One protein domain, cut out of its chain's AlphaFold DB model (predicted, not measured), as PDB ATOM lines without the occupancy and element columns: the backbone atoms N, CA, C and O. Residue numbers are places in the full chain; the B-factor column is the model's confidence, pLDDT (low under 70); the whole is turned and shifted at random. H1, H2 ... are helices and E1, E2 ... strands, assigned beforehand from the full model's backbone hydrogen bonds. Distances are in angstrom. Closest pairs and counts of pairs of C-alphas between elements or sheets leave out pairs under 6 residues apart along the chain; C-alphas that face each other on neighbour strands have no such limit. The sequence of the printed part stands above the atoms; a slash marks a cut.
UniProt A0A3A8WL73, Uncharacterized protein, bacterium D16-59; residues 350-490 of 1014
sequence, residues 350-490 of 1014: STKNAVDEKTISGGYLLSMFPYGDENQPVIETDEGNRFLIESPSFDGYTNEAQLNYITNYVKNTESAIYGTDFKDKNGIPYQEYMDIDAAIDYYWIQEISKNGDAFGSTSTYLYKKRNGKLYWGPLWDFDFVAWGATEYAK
ATOM      1  N   SER A 350      56.980  40.187  94.244       93.44
ATOM      2  CA  SER A 350      57.255  40.662  95.602       93.44
ATOM      3  C   SER A 350      58.357  41.720  95.615       93.44
ATOM      4  O   SER A 350      58.226  42.725  96.312       93.44
ATOM      5  N   THR A 351      59.405  41.546  94.801       92.44
ATOM      6  CA  THR A 351      60.492  42.525  94.686       92.44
ATOM      7  C   THR A 351      60.071  43.746  93.874       92.44
ATOM      8  O   THR A 351      60.403  44.863  94.265       92.44
ATOM      9  N   LYS A 352      59.266  43.567  92.818       94.62
ATOM     10  CA  LYS A 352      58.733  44.683  92.016       94.62
ATOM     11  C   LYS A 352      57.856  45.628  92.834       94.62
ATOM     12  O   LYS A 352      57.964  46.843  92.693       94.62
ATOM     13  N   ASN A 353      57.033  45.081  93.732       93.75
ATOM     14  CA  ASN A 353      56.116  45.851  94.580       93.75
ATOM     15  C   ASN A 353      56.726  46.273  95.932       93.75
ATOM     16  O   ASN A 353      56.027  46.834  96.776       93.75
ATOM     17  N   ALA A 354      58.014  46.004  96.172       94.75
ATOM     18  CA  ALA A 354      58.653  46.330  97.442       94.75
ATOM     19  C   ALA A 354      58.771  47.846  97.651       94.75
ATOM     20  O   ALA A 354      59.205  48.572  96.755       94.75
ATOM     21  N   VAL A 355      58.426  48.303  98.857       96.06
ATOM     22  CA  VAL A 355      58.489  49.720  99.268       96.06
ATOM     23  C   VAL A 355      59.270  49.934 100.565       96.06
ATOM     24  O   VAL A 355      59.516  51.072 100.956       96.06
ATOM     25  N   ASP A 356      59.654  48.861 101.261       95.31
ATOM     26  CA  ASP A 356      60.442  48.962 102.481       95.31
ATOM     27  C   ASP A 356      61.917  49.229 102.159       95.31
ATOM     28  O   ASP A 356      62.504  48.595 101.281       95.31
ATOM     29  N   GLU A 357      62.535  50.141 102.911       92.44
ATOM     30  CA  GLU A 357      63.913  50.584 102.671       92.44
ATOM     31  C   GLU A 357      64.921  49.428 102.690       92.44
ATOM     32  O   GLU A 357      65.847  49.402 101.887       92.44
ATOM     33  N   LYS A 358      64.720  48.417 103.546       93.19
ATOM     34  CA  LYS A 358      65.606  47.246 103.620       93.19
ATOM     35  C   LYS A 358      65.654  46.480 102.296       93.19
ATOM     36  O   LYS A 358      66.694  45.900 101.968       93.19
ATOM     37  N   THR A 359      64.545  46.450 101.561       95.25
ATOM     38  CA  THR A 359      64.462  45.782 100.264       95.25
ATOM     39  C   THR A 359      64.932  46.680  99.131       95.25
ATOM     40  O   THR A 359      65.699  46.233  98.285       95.25
ATOM     41  N   ILE A 360      64.513  47.943  99.120       97.12
ATOM     42  CA  ILE A 360      64.825  48.862  98.019       97.12
ATOM     43  C   ILE A 360      66.187  49.543  98.177       97.12
ATOM     44  O   ILE A 360      66.556  50.347  97.337       97.12
ATOM     45  N   SER A 361      66.976  49.234  99.214       97.06
ATOM     46  CA  SER A 361      68.270  49.894  99.428       97.06
ATOM     47  C   SER A 361      69.353  49.540  98.400       97.06
ATOM     48  O   SER A 361      70.485  50.010  98.505       97.06
ATOM     49  N   GLY A 362      69.057  48.696  97.413       96.56
ATOM     50  CA  GLY A 362      69.940  48.385  96.295       96.56
ATOM     51  C   GLY A 362      69.354  47.343  95.350       96.56
ATOM     52  O   GLY A 362      68.225  46.895  95.532       96.56
ATOM     53  N   GLY A 363      70.155  46.951  94.361       96.56
ATOM     54  CA  GLY A 363      69.688  46.214  93.189       96.56
ATOM     55  C   GLY A 363      69.439  47.114  91.981       96.56
ATOM     56  O   GLY A 363      68.531  46.848  91.203       96.56
ATOM     57  N   TYR A 364      70.222  48.195  91.861       97.94
ATOM     58  CA  TYR A 364      70.128  49.130  90.742       97.94
ATOM     59  C   TYR A 364      71.365  49.052  89.854       97.94
ATOM     60  O   TYR A 364      72.486  49.095  90.364       97.94
ATOM     61  N   LEU A 365      71.150  48.990  88.546       97.94
ATOM     62  CA  LEU A 365      72.155  49.184  87.508       97.94
ATOM     63  C   LEU A 365      71.787  50.460  86.750       97.94
ATOM     64  O   LEU A 365      70.626  50.647  86.392       97.94
ATOM     65  N   LEU A 366      72.765  51.333  86.542       96.50
ATOM     66  CA  LEU A 366      72.604  52.655  85.949       96.50
ATOM     67  C   LEU A 366      73.587  52.826  84.790       96.50
ATOM     68  O   LEU A 366      74.704  52.315  84.873       96.50
ATOM     69  N   SER A 367      73.213  53.601  83.776       94.44
ATOM     70  CA  SER A 367      74.120  54.085  82.724       94.44
ATOM     71  C   SER A 367      74.032  55.605  82.579       94.44
ATOM     72  O   SER A 367      73.054  56.214  83.005       94.44
ATOM     73  N   MET A 368      75.074  56.260  82.065       91.81
ATOM     74  CA  MET A 368      75.119  57.726  81.952       91.81
ATOM     75  C   MET A 368      74.572  58.242  80.613       91.81
ATOM     76  O   MET A 368      74.528  57.515  79.633       91.81
ATOM     77  N   PHE A 369      74.187  59.522  80.568       83.94
ATOM     78  CA  PHE A 369      73.863  60.287  79.352       83.94
ATOM     79  C   PHE A 369      72.944  59.568  78.341       83.94
ATOM     80  O   PHE A 369      73.338  59.366  77.192       83.94
ATOM     81  N   PRO A 370      71.704  59.229  78.744       81.50
ATOM     82  CA  PRO A 370      70.695  58.709  77.823       81.50
ATOM     83  C   PRO A 370      70.465  59.648  76.625       81.50
ATOM     84  O   PRO A 370      70.420  60.879  76.785       81.50
ATOM     85  N   TYR A 371      70.290  59.058  75.442       77.00
ATOM     86  CA  TYR A 371      70.109  59.706  74.141       77.00
ATOM     87  C   TYR A 371      68.761  60.435  73.998       77.00
ATOM     88  O   TYR A 371      68.594  61.243  73.085       77.00
ATOM     89  N   GLY A 372      67.842  60.253  74.949       70.69
ATOM     90  CA  GLY A 372      66.587  60.995  75.074       70.69
ATOM     91  C   GLY A 372      65.383  60.337  74.404       70.69
ATOM     92  O   GLY A 372      64.286  60.886  74.495       70.69
ATOM     93  N   ASP A 373      65.567  59.188  73.759       70.12
ATOM     94  CA  ASP A 373      64.522  58.342  73.178       70.12
ATOM     95  C   ASP A 373      64.227  57.090  74.024       70.12
ATOM     96  O   ASP A 373      63.379  56.273  73.658       70.12
ATOM     97  N   GLU A 374      64.885  56.947  75.177       76.62
ATOM     98  CA  GLU A 374      64.654  55.838  76.092       76.62
ATOM     99  C   GLU A 374      63.290  55.936  76.786       76.62
ATOM    100  O   GLU A 374      62.853  56.997  77.235       76.62
ATOM    101  N   ASN A 375      62.631  54.785  76.937       76.19
ATOM    102  CA  ASN A 375      61.341  54.678  77.622       76.19
ATOM    103  C   ASN A 375      61.490  54.458  79.142       76.19
ATOM    104  O   ASN A 375      60.489  54.462  79.859       76.19
ATOM    105  N   GLN A 376      62.714  54.241  79.639       84.88
ATOM    106  CA  GLN A 376      62.995  53.993  81.054       84.88
ATOM    107  C   GLN A 376      63.251  55.294  81.842       84.88
ATOM    108  O   GLN A 376      63.642  56.312  81.265       84.88
ATOM    109  N   PRO A 377      63.063  55.291  83.178       90.56
ATOM    110  CA  PRO A 377      63.287  56.479  83.996       90.56
ATOM    111  C   PRO A 377      64.741  56.970  83.975       90.56
ATOM    112  O   PRO A 377      65.688  56.186  84.077       90.56
ATOM    113  N   VAL A 378      64.895  58.294  83.935       93.44
ATOM    114  CA  VAL A 378      66.186  58.991  83.972       93.44
ATOM    115  C   VAL A 378      66.283  59.840  85.238       93.44
ATOM    116  O   VAL A 378      65.378  60.608  85.564       93.44
ATOM    117  N   ILE A 379      67.400  59.717  85.948       94.62
ATOM    118  CA  ILE A 379      67.776  60.557  87.083       94.62
ATOM    119  C   ILE A 379      68.570  61.744  86.544       94.62
ATOM    120  O   ILE A 379      69.641  61.551  85.979       94.62
ATOM    121  N   GLU A 380      68.083  62.962  86.761       93.00
ATOM    122  CA  GLU A 380      68.830  64.194  86.495       93.00
ATOM    123  C   GLU A 380      69.251  64.838  87.816       93.00
ATOM    124  O   GLU A 380      68.411  65.093  88.690       93.00
ATOM    125  N   THR A 381      70.552  65.037  87.985       91.81
ATOM    126  CA  THR A 381      71.160  65.586  89.196       91.81
ATOM    127  C   THR A 381      71.313  67.109  89.121       91.81
ATOM    128  O   THR A 381      71.071  67.714  88.079       91.81
ATOM    129  N   ASP A 382      71.669  67.748  90.236       88.00
ATOM    130  CA  ASP A 382      71.656  69.213  90.348       88.00
ATOM    131  C   ASP A 382      72.789  69.870  89.530       88.00
ATOM    132  O   ASP A 382      72.644  71.004  89.078       88.00
ATOM    133  N   GLU A 383      73.882  69.141  89.272       85.75
ATOM    134  CA  GLU A 383      74.990  69.555  88.395       85.75
ATOM    135  C   GLU A 383      74.785  69.122  86.925       85.75
ATOM    136  O   GLU A 383      75.704  69.213  86.109       85.75
ATOM    137  N   GLY A 384      73.586  68.636  86.574       86.06
ATOM    138  CA  GLY A 384      73.191  68.317  85.199       86.06
ATOM    139  C   GLY A 384      73.632  66.944  84.685       86.06
ATOM    140  O   GLY A 384      73.538  66.689  83.482       86.06
ATOM    141  N   ASN A 385      74.098  66.035  85.552       88.38
ATOM    142  CA  ASN A 385      74.375  64.661  85.132       88.38
ATOM    143  C   ASN A 385      73.068  63.880  84.978       88.38
ATOM    144  O   ASN A 385      72.161  63.972  85.805       88.38
ATOM    145  N   ARG A 386      72.992  63.074  83.917       92.19
ATOM    146  CA  ARG A 386      71.824  62.248  83.595       92.19
ATOM    147  C   ARG A 386      72.199  60.774  83.692       92.19
ATOM    148  O   ARG A 386      73.180  60.361  83.077       92.19
ATOM    149  N   PHE A 387      71.414  59.994  84.433       93.94
ATOM    150  CA  PHE A 387      71.605  58.554  84.607       93.94
ATOM    151  C   PHE A 387      70.329  57.794  84.251       93.94
ATOM    152  O   PHE A 387      69.297  57.982  84.893       93.94
ATOM    153  N   LEU A 388      70.395  56.925  83.251       94.62
ATOM    154  CA  LEU A 388      69.341  55.976  82.916       94.62
ATOM    155  C   LEU A 388      69.313  54.849  83.954       94.62
ATOM    156  O   LEU A 388      70.364  54.328  84.335       94.62
ATOM    157  N   ILE A 389      68.121  54.453  84.403       95.25
ATOM    158  CA  ILE A 389      67.956  53.264  85.244       95.25
ATOM    159  C   ILE A 389      67.792  52.039  84.335       95.25
ATOM    160  O   ILE A 389      66.715  51.783  83.804       95.25
ATOM    161  N   GLU A 390      68.874  51.278  84.168       94.44
ATOM    162  CA  GLU A 390      68.917  50.061  83.342       94.44
ATOM    163  C   GLU A 390      68.201  48.885  84.017       94.44
ATOM    164  O   GLU A 390      67.545  48.071  83.369       94.44
ATOM    165  N   SER A 391      68.347  48.775  85.340       94.88
ATOM    166  CA  SER A 391      67.626  47.802  86.156       94.88
ATOM    167  C   SER A 391      67.355  48.381  87.551       94.88
ATOM    168  O   SER A 391      68.277  48.959  88.131       94.88
ATOM    169  N   PRO A 392      66.137  48.241  88.107       94.88
ATOM    170  CA  PRO A 392      64.954  47.742  87.419       94.88
ATOM    171  C   PRO A 392      64.560  48.638  86.234       94.88
ATOM    172  O   PRO A 392      64.600  49.858  86.338       94.88
ATOM    173  N   SER A 393      64.182  48.023  85.116       91.25
ATOM    174  CA  SER A 393      63.755  48.697  83.886       91.25
ATOM    175  C   SER A 393      62.411  49.418  84.027       91.25
ATOM    176  O   SER A 393      62.120  50.328  83.255       91.25
ATOM    177  N   PHE A 394      61.591  49.006  85.005       89.88
ATOM    178  CA  PHE A 394      60.198  49.436  85.177       89.88
ATOM    179  C   PHE A 394      59.294  49.119  83.977       89.88
ATOM    180  O   PHE A 394      58.211  49.686  83.835       89.88
ATOM    181  N   ASP A 395      59.692  48.173  83.127       86.38
ATOM    182  CA  ASP A 395      58.847  47.746  82.022       86.38
ATOM    183  C   ASP A 395      57.594  47.017  82.542       86.38
ATOM    184  O   ASP A 395      57.662  46.048  83.309       86.38
ATOM    185  N   GLY A 396      56.423  47.522  82.154       85.75
ATOM    186  CA  GLY A 396      55.124  46.990  82.560       85.75
ATOM    187  C   GLY A 396      54.712  47.247  84.018       85.75
ATOM    188  O   GLY A 396      53.712  46.671  84.448       85.75
ATOM    189  N   TYR A 397      55.427  48.082  84.790       89.62
ATOM    190  CA  TYR A 397      55.018  48.465  86.153       89.62
ATOM    191  C   TYR A 397      55.584  49.825  86.602       89.62
ATOM    192  O   TYR A 397      56.418  50.430  85.945       89.62
ATOM    193  N   THR A 398      55.135  50.342  87.748       86.75
ATOM    194  CA  THR A 398      55.683  51.577  88.338       86.75
ATOM    195  C   THR A 398      55.836  51.403  89.841       86.75
ATOM    196  O   THR A 398      54.930  50.897  90.499       86.75
ATOM    197  N   ASN A 399      56.968  51.837  90.397       94.31
ATOM    198  CA  ASN A 399      57.198  51.842  91.839       94.31
ATOM    199  C   ASN A 399      57.910  53.134  92.263       94.31
ATOM    200  O   ASN A 399      59.129  53.271  92.143       94.31
ATOM    201  N   GLU A 400      57.131  54.085  92.782       95.38
ATOM    202  CA  GLU A 400      57.637  55.392  93.215       95.38
ATOM    203  C   GLU A 400      58.635  55.289  94.373       95.38
ATOM    204  O   GLU A 400      59.566  56.085  94.441       95.38
ATOM    205  N   ALA A 401      58.485  54.316  95.279       96.94
ATOM    206  CA  ALA A 401      59.407  54.158  96.404       96.94
ATOM    207  C   ALA A 401      60.811  53.783  95.910       96.94
ATOM    208  O   ALA A 401      61.793  54.401  96.321       96.94
ATOM    209  N   GLN A 402      60.897  52.827  94.980       96.75
ATOM    210  CA  GLN A 402      62.157  52.430  94.351       96.75
ATOM    211  C   GLN A 402      62.785  53.582  93.565       96.75
ATOM    212  O   GLN A 402      63.978  53.836  93.736       96.75
ATOM    213  N   LEU A 403      61.991  54.284  92.747       95.88
ATOM    214  CA  LEU A 403      62.458  55.419  91.951       95.88
ATOM    215  C   LEU A 403      62.984  56.547  92.846       95.88
ATOM    216  O   LEU A 403      64.099  57.031  92.644       95.88
ATOM    217  N   ASN A 404      62.219  56.929  93.871       97.06
ATOM    218  CA  ASN A 404      62.606  57.973  94.815       97.06
ATOM    219  C   ASN A 404      63.866  57.587  95.593       97.06
ATOM    220  O   ASN A 404      64.723  58.443  95.804       97.06
ATOM    221  N   TYR A 405      64.007  56.323  96.006       97.81
ATOM    222  CA  TYR A 405      65.194  55.872  96.729       97.81
ATOM    223  C   TYR A 405      66.466  56.086  95.904       97.81
ATOM    224  O   TYR A 405      67.366  56.802  96.346       97.81
ATOM    225  N   ILE A 406      66.537  55.507  94.701       97.81
ATOM    226  CA  ILE A 406      67.759  55.576  93.890       97.81
ATOM    227  C   ILE A 406      68.024  56.994  93.377       97.81
ATOM    228  O   ILE A 406      69.164  57.450  93.436       97.81
ATOM    229  N   THR A 407      66.973  57.730  92.994       97.69
ATOM    230  CA  THR A 407      67.071  59.146  92.606       97.69
ATOM    231  C   THR A 407      67.697  59.968  93.726       97.69
ATOM    232  O   THR A 407      68.684  60.669  93.508       97.69
ATOM    233  N   ASN A 408      67.173  59.851  94.949       97.25
ATOM    234  CA  ASN A 408      67.704  60.584  96.093       97.25
ATOM    235  C   ASN A 408      69.118  60.124  96.457       97.25
ATOM    236  O   ASN A 408      69.943  60.954  96.819       97.25
ATOM    237  N   TYR A 409      69.429  58.830  96.349       98.19
ATOM    238  CA  TYR A 409      70.764  58.318  96.649       98.19
ATOM    239  C   TYR A 409      71.823  58.897  95.698       98.19
ATOM    240  O   TYR A 409      72.856  59.389  96.154       98.19
ATOM    241  N   VAL A 410      71.561  58.894  94.386       97.75
ATOM    242  CA  VAL A 410      72.466  59.466  93.374       97.75
ATOM    243  C   VAL A 410      72.603  60.980  93.562       97.75
ATOM    244  O   VAL A 410      73.723  61.487  93.602       97.75
ATOM    245  N   LYS A 411      71.496  61.700  93.793       97.38
ATOM    246  CA  LYS A 411      71.524  63.147  94.074       97.38
ATOM    247  C   LYS A 411      72.290  63.492  95.348       97.38
ATOM    248  O   LYS A 411      73.083  64.425  95.347       97.38
ATOM    249  N   ASN A 412      72.105  62.731  96.426       97.31
ATOM    250  CA  ASN A 412      72.855  62.933  97.667       97.31
ATOM    251  C   ASN A 412      74.346  62.620  97.480       97.31
ATOM    252  O   ASN A 412      75.184  63.309  98.055       97.31
ATOM    253  N   THR A 413      74.682  61.630  96.642       98.00
ATOM    254  CA  THR A 413      76.074  61.331  96.273       98.00
ATOM    255  C   THR A 413      76.718  62.538  95.589       98.00
ATOM    256  O   THR A 413      77.772  62.991  96.028       98.00
ATOM    257  N   GLU A 414      76.070  63.109  94.569       96.06
ATOM    258  CA  GLU A 414      76.571  64.310  93.887       96.06
ATOM    259  C   GLU A 414      76.624  65.522  94.821       96.06
ATOM    260  O   GLU A 414      77.647  66.204  94.894       96.06
ATOM    261  N   SER A 415      75.566  65.745  95.604       95.88
ATOM    262  CA  SER A 415      75.514  66.816  96.600       95.88
ATOM    263  C   SER A 415      76.684  66.724  97.582       95.88
ATOM    264  O   SER A 415      77.269  67.749  97.927       95.88
ATOM    265  N   ALA A 416      77.085  65.513  97.983       97.62
ATOM    266  CA  ALA A 416      78.272  65.311  98.801       97.62
ATOM    267  C   ALA A 416      79.576  65.601  98.045       97.62
ATOM    268  O   ALA A 416      80.444  66.280  98.583       97.62
ATOM    269  N   ILE A 417      79.720  65.143  96.797       95.81
ATOM    270  CA  ILE A 417      80.913  65.402  95.968       95.81
ATOM    271  C   ILE A 417      81.141  66.913  95.786       95.81
ATOM    272  O   ILE A 417      82.272  67.395  95.892       95.81
ATOM    273  N   TYR A 418      80.072  67.669  95.539       92.56
ATOM    274  CA  TYR A 418      80.145  69.104  95.266       92.56
ATOM    275  C   TYR A 418      80.090  69.974  96.519       92.56
ATOM    276  O   TYR A 418      80.633  71.081  96.510       92.56
ATOM    277  N   GLY A 419      79.524  69.460  97.608       87.94
ATOM    278  CA  GLY A 419      79.356  70.178  98.858       87.94
ATOM    279  C   GLY A 419      80.660  70.616  99.529       87.94
ATOM    280  O   GLY A 419      81.778  70.212  99.178       87.94
ATOM    281  N   THR A 420      80.510  71.498 100.519       83.75
ATOM    282  CA  THR A 420      81.640  72.019 101.305       83.75
ATOM    283  C   THR A 420      82.304  70.874 102.065       83.75
ATOM    284  O   THR A 420      81.618  70.040 102.651       83.75
ATOM    285  N   ASP A 421      83.638  70.817 102.035       86.44
ATOM    286  CA  ASP A 421      84.432  69.719 102.607       86.44
ATOM    287  C   ASP A 421      84.004  68.317 102.129       86.44
ATOM    288  O   ASP A 421      84.176  67.338 102.856       86.44
ATOM    289  N   PHE A 422      83.456  68.226 100.909       94.06
ATOM    290  CA  PHE A 422      82.992  66.983 100.284       94.06
ATOM    291  C   PHE A 422      81.892  66.259 101.074       94.06
ATOM    292  O   PHE A 422      81.881  65.026 101.188       94.06
ATOM    293  N   LYS A 423      80.973  67.045 101.642       95.06
ATOM    294  CA  LYS A 423      79.831  66.580 102.431       95.06
ATOM    295  C   LYS A 423      78.523  67.140 101.907       95.06
ATOM    296  O   LYS A 423      78.466  68.289 101.474       95.06
ATOM    297  N   ASP A 424      77.470  66.336 102.002       93.50
ATOM    298  CA  ASP A 424      76.118  66.772 101.669       93.50
ATOM    299  C   ASP A 424      75.598  67.809 102.686       93.50
ATOM    300  O   ASP A 424      76.238  68.136 103.693       93.50
ATOM    301  N   LYS A 425      74.376  68.303 102.462       91.50
ATOM    302  CA  LYS A 425      73.695  69.243 103.372       91.50
ATOM    303  C   LYS A 425      73.499  68.724 104.807       91.50
ATOM    304  O   LYS A 425      73.248  69.525 105.705       91.50
ATOM    305  N   ASN A 426      73.588  67.411 105.026       94.44
ATOM    306  CA  ASN A 426      73.469  66.772 106.336       94.44
ATOM    307  C   ASN A 426      74.842  66.490 106.977       94.44
ATOM    308  O   ASN A 426      74.902  65.957 108.085       94.44
ATOM    309  N   GLY A 427      75.943  66.853 106.309       94.25
ATOM    310  CA  GLY A 427      77.305  66.616 106.777       94.25
ATOM    311  C   GLY A 427      77.840  65.210 106.481       94.25
ATOM    312  O   GLY A 427      78.888  64.850 107.023       94.25
ATOM    313  N   ILE A 428      77.151  64.421 105.651       97.62
ATOM    314  CA  ILE A 428      77.548  63.063 105.271       97.62
ATOM    315  C   ILE A 428      78.556  63.149 104.118       97.62
ATOM    316  O   ILE A 428      78.256  63.763 103.092       97.62
ATOM    317  N   PRO A 429      79.756  62.562 104.261       97.88
ATOM    318  CA  PRO A 429      80.788  62.664 103.244       97.88
ATOM    319  C   PRO A 429      80.537  61.671 102.094       97.88
ATOM    320  O   PRO A 429      79.958  60.602 102.305       97.88
ATOM    321  N   TYR A 430      80.975  61.992 100.871       97.69
ATOM    322  CA  TYR A 430      80.670  61.165  99.685       97.69
ATOM    323  C   TYR A 430      81.185  59.720  99.786       97.69
ATOM    324  O   TYR A 430      80.624  58.819  99.163       97.69
ATOM    325  N   GLN A 431      82.215  59.479 100.601       97.62
ATOM    326  CA  GLN A 431      82.772  58.153 100.867       97.62
ATOM    327  C   GLN A 431      81.766  57.216 101.551       97.62
ATOM    328  O   GLN A 431      81.945  56.001 101.482       97.62
ATOM    329  N   GLU A 432      80.717  57.733 102.198       97.94
ATOM    330  CA  GLU A 432      79.621  56.910 102.729       97.94
ATOM    331  C   GLU A 432      78.631  56.497 101.634       97.94
ATOM    332  O   GLU A 432      77.988  55.454 101.747       97.94
ATOM    333  N   TYR A 433      78.550  57.262 100.543       98.12
ATOM    334  CA  TYR A 433      77.643  56.982  99.434       98.12
ATOM    335  C   TYR A 433      78.273  56.128  98.329       98.12
ATOM    336  O   TYR A 433      77.592  55.264  97.772       98.12
ATOM    337  N   MET A 434      79.554  56.338  98.024       97.69
ATOM    338  CA  MET A 434      80.253  55.742  96.880       97.69
ATOM    339  C   MET A 434      81.490  54.949  97.313       97.69
ATOM    340  O   MET A 434      82.239  55.367  98.197       97.69
ATOM    341  N   ASP A 435      81.716  53.801  96.674       97.62
ATOM    342  CA  ASP A 435      82.952  53.041  96.819       97.62
ATOM    343  C   ASP A 435      84.083  53.723  96.041       97.62
ATOM    344  O   ASP A 435      84.076  53.796  94.810       97.62
ATOM    345  N   ILE A 436      85.036  54.282  96.784       96.44
ATOM    346  CA  ILE A 436      86.090  55.114  96.205       96.44
ATOM    347  C   ILE A 436      87.161  54.301  95.483       96.44
ATOM    348  O   ILE A 436      87.755  54.821  94.546       96.44
ATOM    349  N   ASP A 437      87.389  53.046  95.874       95.94
ATOM    350  CA  ASP A 437      88.411  52.210  95.242       95.94
ATOM    351  C   ASP A 437      87.903  51.710  93.883       95.94
ATOM    352  O   ASP A 437      88.613  51.822  92.883       95.94
ATOM    353  N   ALA A 438      86.626  51.315  93.803       96.19
ATOM    354  CA  ALA A 438      85.973  51.022  92.527       96.19
ATOM    355  C   ALA A 438      85.920  52.248  91.596       96.19
ATOM    356  O   ALA A 438      86.149  52.126  90.393       96.19
ATOM    357  N   ALA A 439      85.653  53.441  92.144       95.62
ATOM    358  CA  ALA A 439      85.671  54.686  91.375       95.62
ATOM    359  C   ALA A 439      87.063  55.000  90.800       95.62
ATOM    360  O   ALA A 439      87.169  55.425  89.653       95.62
ATOM    361  N   ILE A 440      88.126  54.778  91.579       96.12
ATOM    362  CA  ILE A 440      89.517  54.996  91.156       96.12
ATOM    363  C   ILE A 440      89.926  54.008  90.060       96.12
ATOM    364  O   ILE A 440      90.517  54.430  89.068       96.12
ATOM    365  N   ASP A 441      89.605  52.720  90.207       96.25
ATOM    366  CA  ASP A 441      89.935  51.710  89.195       96.25
ATOM    367  C   ASP A 441      89.207  51.977  87.874       96.25
ATOM    368  O   ASP A 441      89.823  51.955  86.806       96.25
ATOM    369  N   TYR A 442      87.921  52.327  87.951       95.25
ATOM    370  CA  TYR A 442      87.144  52.708  86.777       95.25
ATOM    371  C   TYR A 442      87.702  53.974  86.112       95.25
ATOM    372  O   TYR A 442      87.894  53.993  84.896       95.25
ATOM    373  N   TYR A 443      88.026  55.011  86.899       94.69
ATOM    374  CA  TYR A 443      88.671  56.226  86.392       94.69
ATOM    375  C   TYR A 443      89.959  55.904  85.639       94.69
ATOM    376  O   TYR A 443      90.141  56.363  84.512       94.69
ATOM    377  N   TRP A 444      90.839  55.100  86.238       95.00
ATOM    378  CA  TRP A 444      92.131  54.807  85.641       95.00
ATOM    379  C   TRP A 444      92.004  54.088  84.304       95.00
ATOM    380  O   TRP A 444      92.693  54.469  83.364       95.00
ATOM    381  N   ILE A 445      91.122  53.095  84.175       95.19
ATOM    382  CA  ILE A 445      90.949  52.392  82.896       95.19
ATOM    383  C   ILE A 445      90.459  53.342  81.802       95.19
ATOM    384  O   ILE A 445      90.998  53.327  80.692       95.19
ATOM    385  N   GLN A 446      89.489  54.201  82.115       92.69
ATOM    386  CA  GLN A 446      89.000  55.210  81.175       92.69
ATOM    387  C   GLN A 446      90.090  56.227  80.796       92.69
ATOM    388  O   GLN A 446      90.277  56.537  79.621       92.69
ATOM    389  N   GLU A 447      90.868  56.699  81.772       92.25
ATOM    390  CA  GLU A 447      91.950  57.665  81.567       92.25
ATOM    391  C   GLU A 447      93.110  57.077  80.751       92.25
ATOM    392  O   GLU A 447      93.611  57.707  79.818       92.25
ATOM    393  N   ILE A 448      93.566  55.870  81.079       92.81
ATOM    394  CA  ILE A 448      94.705  55.224  80.413       92.81
ATOM    395  C   ILE A 448      94.346  54.904  78.969       92.81
ATOM    396  O   ILE A 448      95.125  55.195  78.063       92.81
ATOM    397  N   SER A 449      93.151  54.359  78.745       91.62
ATOM    398  CA  SER A 449      92.667  54.078  77.398       91.62
ATOM    399  C   SER A 449      92.325  55.353  76.615       91.62
ATOM    400  O   SER A 449      92.189  55.280  75.397       91.62
ATOM    401  N   LYS A 450      92.229  56.517  77.280       88.25
ATOM    402  CA  LYS A 450      91.717  57.775  76.710       88.25
ATOM    403  C   LYS A 450      90.388  57.548  75.981       88.25
ATOM    404  O   LYS A 450      90.221  58.014  74.857       88.25
ATOM    405  N   ASN A 451      89.488  56.794  76.611       87.88
ATOM    406  CA  ASN A 451      88.203  56.441  76.022       87.88
ATOM    407  C   ASN A 451      87.354  57.706  75.788       87.88
ATOM    408  O   ASN A 451      87.010  58.409  76.738       87.88
ATOM    409  N   GLY A 452      87.038  57.991  74.523       81.19
ATOM    410  CA  GLY A 452      86.269  59.164  74.101       81.19
ATOM    411  C   GLY A 452      84.825  59.177  74.609       81.19
ATOM    412  O   GLY A 452      84.277  60.251  74.835       81.19
ATOM    413  N   ASP A 453      84.254  58.001  74.871       81.00
ATOM    414  CA  ASP A 453      82.894  57.838  75.399       81.00
ATOM    415  C   ASP A 453      82.850  57.788  76.931       81.00
ATOM    416  O   ASP A 453      81.775  57.718  77.542       81.00
ATOM    417  N   ALA A 454      84.017  57.828  77.582       85.75
ATOM    418  CA  ALA A 454      84.088  57.768  79.027       85.75
ATOM    419  C   ALA A 454      83.278  58.902  79.646       85.75
ATOM    420  O   ALA A 454      83.521  60.083  79.394       85.75
ATOM    421  N   PHE A 455      82.357  58.523  80.531       82.88
ATOM    422  CA  PHE A 455      81.595  59.459  81.347       82.88
ATOM    423  C   PHE A 455      80.670  60.397  80.577       82.88
ATOM    424  O   PHE A 455      80.227  61.380  81.159       82.88
ATOM    425  N   GLY A 456      80.393  60.110  79.306       78.25
ATOM    426  CA  GLY A 456      79.582  60.952  78.426       78.25
ATOM    427  C   GLY A 456      78.508  60.189  77.651       78.25
ATOM    428  O   GLY A 456      77.795  60.800  76.862       78.25
ATOM    429  N   SER A 457      78.390  58.873  77.853       83.69
ATOM    430  CA  SER A 457      77.513  58.002  77.067       83.69
ATOM    431  C   SER A 457      76.882  56.879  77.894       83.69
ATOM    432  O   SER A 457      77.309  56.582  79.019       83.69
ATOM    433  N   THR A 458      75.912  56.196  77.282       83.75
ATOM    434  CA  THR A 458      75.227  55.015  77.837       83.75
ATOM    435  C   THR A 458      76.117  53.772  77.925       83.75
ATOM    436  O   THR A 458      75.711  52.770  78.510       83.75
ATOM    437  N   SER A 459      77.362  53.842  77.442       88.62
ATOM    438  CA  SER A 459      78.385  52.806  77.642       88.62
ATOM    439  C   SER A 459      79.151  52.965  78.964       88.62
ATOM    440  O   SER A 459      80.038  52.172  79.276       88.62
ATOM    441  N   THR A 460      78.809  53.970  79.779       92.19
ATOM    442  CA  THR A 460      79.374  54.172  81.118       92.19
ATOM    443  C   THR A 460      78.377  53.784  82.204       92.19
ATOM    444  O   THR A 460      77.307  54.383  82.294       92.19
ATOM    445  N   TYR A 461      78.753  52.837  83.071       95.25
ATOM    446  CA  TYR A 461      77.847  52.235  84.054       95.25
ATOM    447  C   TYR A 461      78.204  52.532  85.515       95.25
ATOM    448  O   TYR A 461      79.366  52.753  85.874       95.25
ATOM    449  N   LEU A 462      77.175  52.484  86.366       96.31
ATOM    450  CA  LEU A 462      77.275  52.423  87.821       96.31
ATOM    451  C   LEU A 462      76.294  51.378  88.360       96.31
ATOM    452  O   LEU A 462      75.252  51.122  87.761       96.31
ATOM    453  N   TYR A 463      76.559  50.815  89.536       97.88
ATOM    454  CA  TYR A 463      75.609  49.922  90.201       97.88
ATOM    455  C   TYR A 463      75.550  50.143  91.711       97.88
ATOM    456  O   TYR A 463      76.521  50.536  92.360       97.88
ATOM    457  N   LYS A 464      74.383  49.871  92.296       98.06
ATOM    458  CA  LYS A 464      74.101  50.071  93.717       98.06
ATOM    459  C   LYS A 464      73.755  48.753  94.393       98.06
ATOM    460  O   LYS A 464      72.703  48.167  94.137       98.06
ATOM    461  N   LYS A 465      74.605  48.323  95.330       96.44
ATOM    462  CA  LYS A 465      74.348  47.138  96.164       96.44
ATOM    463  C   LYS A 465      73.383  47.447  97.304       96.44
ATOM    464  O   LYS A 465      73.374  48.562  97.841       96.44
ATOM    465  N   ARG A 466      72.604  46.441  97.709       96.25
ATOM    466  CA  ARG A 466      71.682  46.535  98.847       96.25
ATOM    467  C   ARG A 466      72.440  46.732 100.143       96.25
ATOM    468  O   ARG A 466      73.429  46.052 100.395       96.25
ATOM    469  N   ASN A 467      71.977  47.683 100.951       94.56
ATOM    470  CA  ASN A 467      72.635  48.117 102.189       94.56
ATOM    471  C   ASN A 467      74.125  48.491 102.006       94.56
ATOM    472  O   ASN A 467      74.889  48.457 102.965       94.56
ATOM    473  N   GLY A 468      74.545  48.801 100.774       94.75
ATOM    474  CA  GLY A 468      75.930  49.100 100.417       94.75
ATOM    475  C   GLY A 468      76.067  50.433  99.688       94.75
ATOM    476  O   GLY A 468      75.128  51.224  99.646       94.75
ATOM    477  N   LYS A 469      77.240  50.661  99.098       97.19
ATOM    478  CA  LYS A 469      77.581  51.888  98.365       97.19
ATOM    479  C   LYS A 469      77.239  51.791  96.877       97.19
ATOM    480  O   LYS A 469      76.905  50.713  96.379       97.19
ATOM    481  N   LEU A 470      77.305  52.928  96.191       97.75
ATOM    482  CA  LEU A 470      77.327  53.033  94.735       97.75
ATOM    483  C   LEU A 470      78.737  52.711  94.223       97.75
ATOM    484  O   LEU A 470      79.718  53.161  94.808       97.75
ATOM    485  N   TYR A 471      78.835  51.944  93.148       97.56
ATOM    486  CA  TYR A 471      80.087  51.513  92.535       97.56
ATOM    487  C   TYR A 471      80.109  51.960  91.077       97.56
ATOM    488  O   TYR A 471      79.078  51.916  90.406       97.56
ATOM    489  N   TRP A 472      81.281  52.352  90.585       95.31
ATOM    490  CA  TRP A 472      81.502  52.551  89.155       95.31
ATOM    491  C   TRP A 472      81.774  51.215  88.460       95.31
ATOM    492  O   TRP A 472      82.413  50.327  89.028       95.31
ATOM    493  N   GLY A 473      81.287  51.085  87.229       94.31
ATOM    494  CA  GLY A 473      81.348  49.866  86.431       94.31
ATOM    495  C   GLY A 473      79.972  49.244  86.176       94.31
ATOM    496  O   GLY A 473      78.959  49.751  86.659       94.31
ATOM    497  N   PRO A 474      79.915  48.122  85.440       95.31
ATOM    498  CA  PRO A 474      81.045  47.447  84.788       95.31
ATOM    499  C   PRO A 474      81.634  48.238  83.604       95.31
ATOM    500  O   PRO A 474      81.045  49.205  83.131       95.31
ATOM    501  N   LEU A 475      82.815  47.827  83.134       95.00
ATOM    502  CA  LEU A 475      83.431  48.343  81.902       95.00
ATOM    503  C   LEU A 475      82.631  47.904  80.669       95.00
ATOM    504  O   LEU A 475      82.148  46.775  80.637       95.00
ATOM    505  N   TRP A 476      82.540  48.747  79.640       93.75
ATOM    506  CA  TRP A 476      81.897  48.408  78.369       93.75
ATOM    507  C   TRP A 476      82.387  49.309  77.223       93.75
ATOM    508  O   TRP A 476      82.693  50.470  77.466       93.75
ATOM    509  N   ASP A 477      82.413  48.772  75.996       90.00
ATOM    510  CA  ASP A 477      82.528  49.528  74.729       90.00
ATOM    511  C   ASP A 477      83.862  50.280  74.510       90.00
ATOM    512  O   ASP A 477      83.939  51.506  74.519       90.00
ATOM    513  N   PHE A 478      84.950  49.525  74.324       91.81
ATOM    514  CA  PHE A 478      86.321  50.031  74.140       91.81
ATOM    515  C   PHE A 478      86.933  49.689  72.767       91.81
ATOM    516  O   PHE A 478      88.144  49.817  72.584       91.81
ATOM    517  N   ASP A 479      86.156  49.207  71.793       86.56
ATOM    518  CA  ASP A 479      86.675  48.863  70.461       86.56
ATOM    519  C   ASP A 479      86.898  50.087  69.567       86.56
ATOM    520  O   ASP A 479      87.930  50.152  68.891       86.56
ATOM    521  N   PHE A 480      85.981  51.062  69.580       81.69
ATOM    522  CA  PHE A 480      86.030  52.189  68.643       81.69
ATOM    523  C   PHE A 480      86.825  53.398  69.159       81.69
ATOM    524  O   PHE A 480      87.802  53.798  68.528       81.69
ATOM    525  N   VAL A 481      86.456  53.980  70.304       79.00
ATOM    526  CA  VAL A 481      86.993  55.284  70.760       79.00
ATOM    527  C   VAL A 481      88.012  55.196  71.899       79.00
ATOM    528  O   VAL A 481      88.169  56.134  72.673       79.00
ATOM    529  N   ALA A 482      88.743  54.084  71.997       87.31
ATOM    530  CA  ALA A 482      89.742  53.858  73.039       87.31
ATOM    531  C   ALA A 482      91.098  53.395  72.476       87.31
ATOM    532  O   ALA A 482      91.216  52.948  71.336       87.31
ATOM    533  N   TRP A 483      92.141  53.497  73.301       89.44
ATOM    534  CA  TRP A 483      93.516  53.059  73.024       89.44
ATOM    535  C   TRP A 483      94.188  53.738  71.819       89.44
ATOM    536  O   TRP A 483      95.043  53.153  71.142       89.44
ATOM    537  N   GLY A 484      93.824  55.004  71.585       71.19
ATOM    538  CA  GLY A 484      94.538  55.895  70.673       71.19
ATOM    539  C   GLY A 484      94.492  55.462  69.217       71.19
ATOM    540  O   GLY A 484      95.536  55.455  68.579       71.19
ATOM    541  N   ALA A 485      93.331  55.006  68.746       66.25
ATOM    542  CA  ALA A 485      93.157  54.541  67.375       66.25
ATOM    543  C   ALA A 485      92.195  55.396  66.535       66.25
ATOM    544  O   ALA A 485      92.134  55.204  65.336       66.25
ATOM    545  N   THR A 486      91.428  56.327  67.104       56.16
ATOM    546  CA  THR A 486      90.397  57.075  66.355       56.16
ATOM    547  C   THR A 486      90.391  58.565  66.687       56.16
ATOM    548  O   THR A 486      91.006  58.985  67.665       56.16
ATOM    549  N   GLU A 487      89.677  59.348  65.866       41.44
ATOM    550  CA  GLU A 487      89.551  60.822  65.839       41.44
ATOM    551  C   GLU A 487      89.459  61.546  67.203       41.44
ATOM    552  O   GLU A 487      89.873  62.702  67.320       41.44
ATOM    553  N   TYR A 488      88.967  60.883  68.255       42.78
ATOM    554  CA  TYR A 488      88.809  61.458  69.600       42.78
ATOM    555  C   TYR A 488      90.112  61.496  70.406       42.78
ATOM    556  O   TYR A 488      90.306  62.369  71.257       42.78
ATOM    557  N   ALA A 489      91.043  60.592  70.117       44.19
ATOM    558  CA  ALA A 489      92.398  60.645  70.630       44.19
ATOM    559  C   ALA A 489      93.279  61.128  69.481       44.19
ATOM    560  O   ALA A 489      93.399  60.446  68.477       44.19
ATOM    561  N   LYS A 490      93.934  62.286  69.615       47.50
ATOM    562  CA  LYS A 490      94.880  62.834  68.617       47.50
ATOM    563  C   LYS A 490      96.123  61.947  68.358       47.50
ATOM    564  O   LYS A 490      97.197  62.475  68.125       47.50
TER     565      LYS A 490
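This is residues 350 to 490 of the 1014 residues of an uncharacterized protein of bacterium D16-59 (UniProt A0A3A8WL73). A strongly twisted sheet of five strands makes the core; the long helix H2 crosses one of its faces slantwise, and a second long helix, H4, packs on the edge strand E5 with residues 436 to 443. The short helix H1 packs on H2 near its beginning, the short H3 packs on residues 409 to 417 of H2, and residues 473 to 490 form a long tail with no named element. The 141 printed residues hold four named helices and five named strands, in the order H1 E1 E2 E3 H2 H3 H4 E4 E5; the sheet, E2 - E3 - E1 - E4 - E5, is all antiparallel. The class is mixed, helices and strands, with 62 residues, under half, in named elements. The whole is compact, with a radius of gyration of the C-alphas of 15.9 A and spans of 49 by 41 by 23 A.

In the sheet, E1, residues 364 to 368, has E4, residues 461 to 464, as an antiparallel neighbour, with N 366 and O 462 2.8 A apart, within hydrogen-bond range. E3, residues 386 to 391, is its other neighbour, with N 388 and O 367 at 2.8 A. E2, residues 378 to 380, is an edge strand and forms a hairpin with E3, with N 379 and O 387 at 2.8 A. E5, residues 470 to 472, is the other edge strand and forms a hairpin with E4, with N 471 and O 463 at 2.8 A. H2, residues 400 to 418, is on one face of the sheet at a height of 5.7 A, an arrangement in two layers, a helix over a sheet. It lies over E3 and runs slantwise to the strands, at 41 degrees to E3 on the local plane; it is only just not over E1, on which 2 of its C-alphas fall. H1, residues 357 to 360, only just touches H2, with 3 pairs of C-alphas within 8 A, the closest those of Ile 360 and Gln 402, 5.8 A apart. H3, residues 430 to 433, touches H2, closest at the C-alphas of Ala 416 and Tyr 430, 4.9 A apart. H4, residues 436 to 449, only grazes the sheet; its closest C-alphas to E5 are those of Ala 439 and Trp 472, 5.2 A apart. H2 and H4 are apart. Every O i to N i+4 pair is within hydrogen-bond range in H2 and H4; H1 and H3 are too short for such a pair.

E3 is 15.3 A long and E1 13.3 A from first to last C-alpha. H2 runs 26.4 A, from C-alpha 400 at (57.637, 55.392, 93.215) to C-alpha 418 at (80.145, 69.104, 95.266), and H4 20.0 A. E5 ends at C-alpha 472, at (81.502, 52.551, 89.155).

The two C-alphas farthest apart are those of Ser 350 and Lys 490, 51.3 A. The printed part has no cut. The links H2 to H3 and H4 to E4 are long, each of 11 residues. The mean pLDDT of the printed part is 90.3, and residues 485 to 490 are under 70.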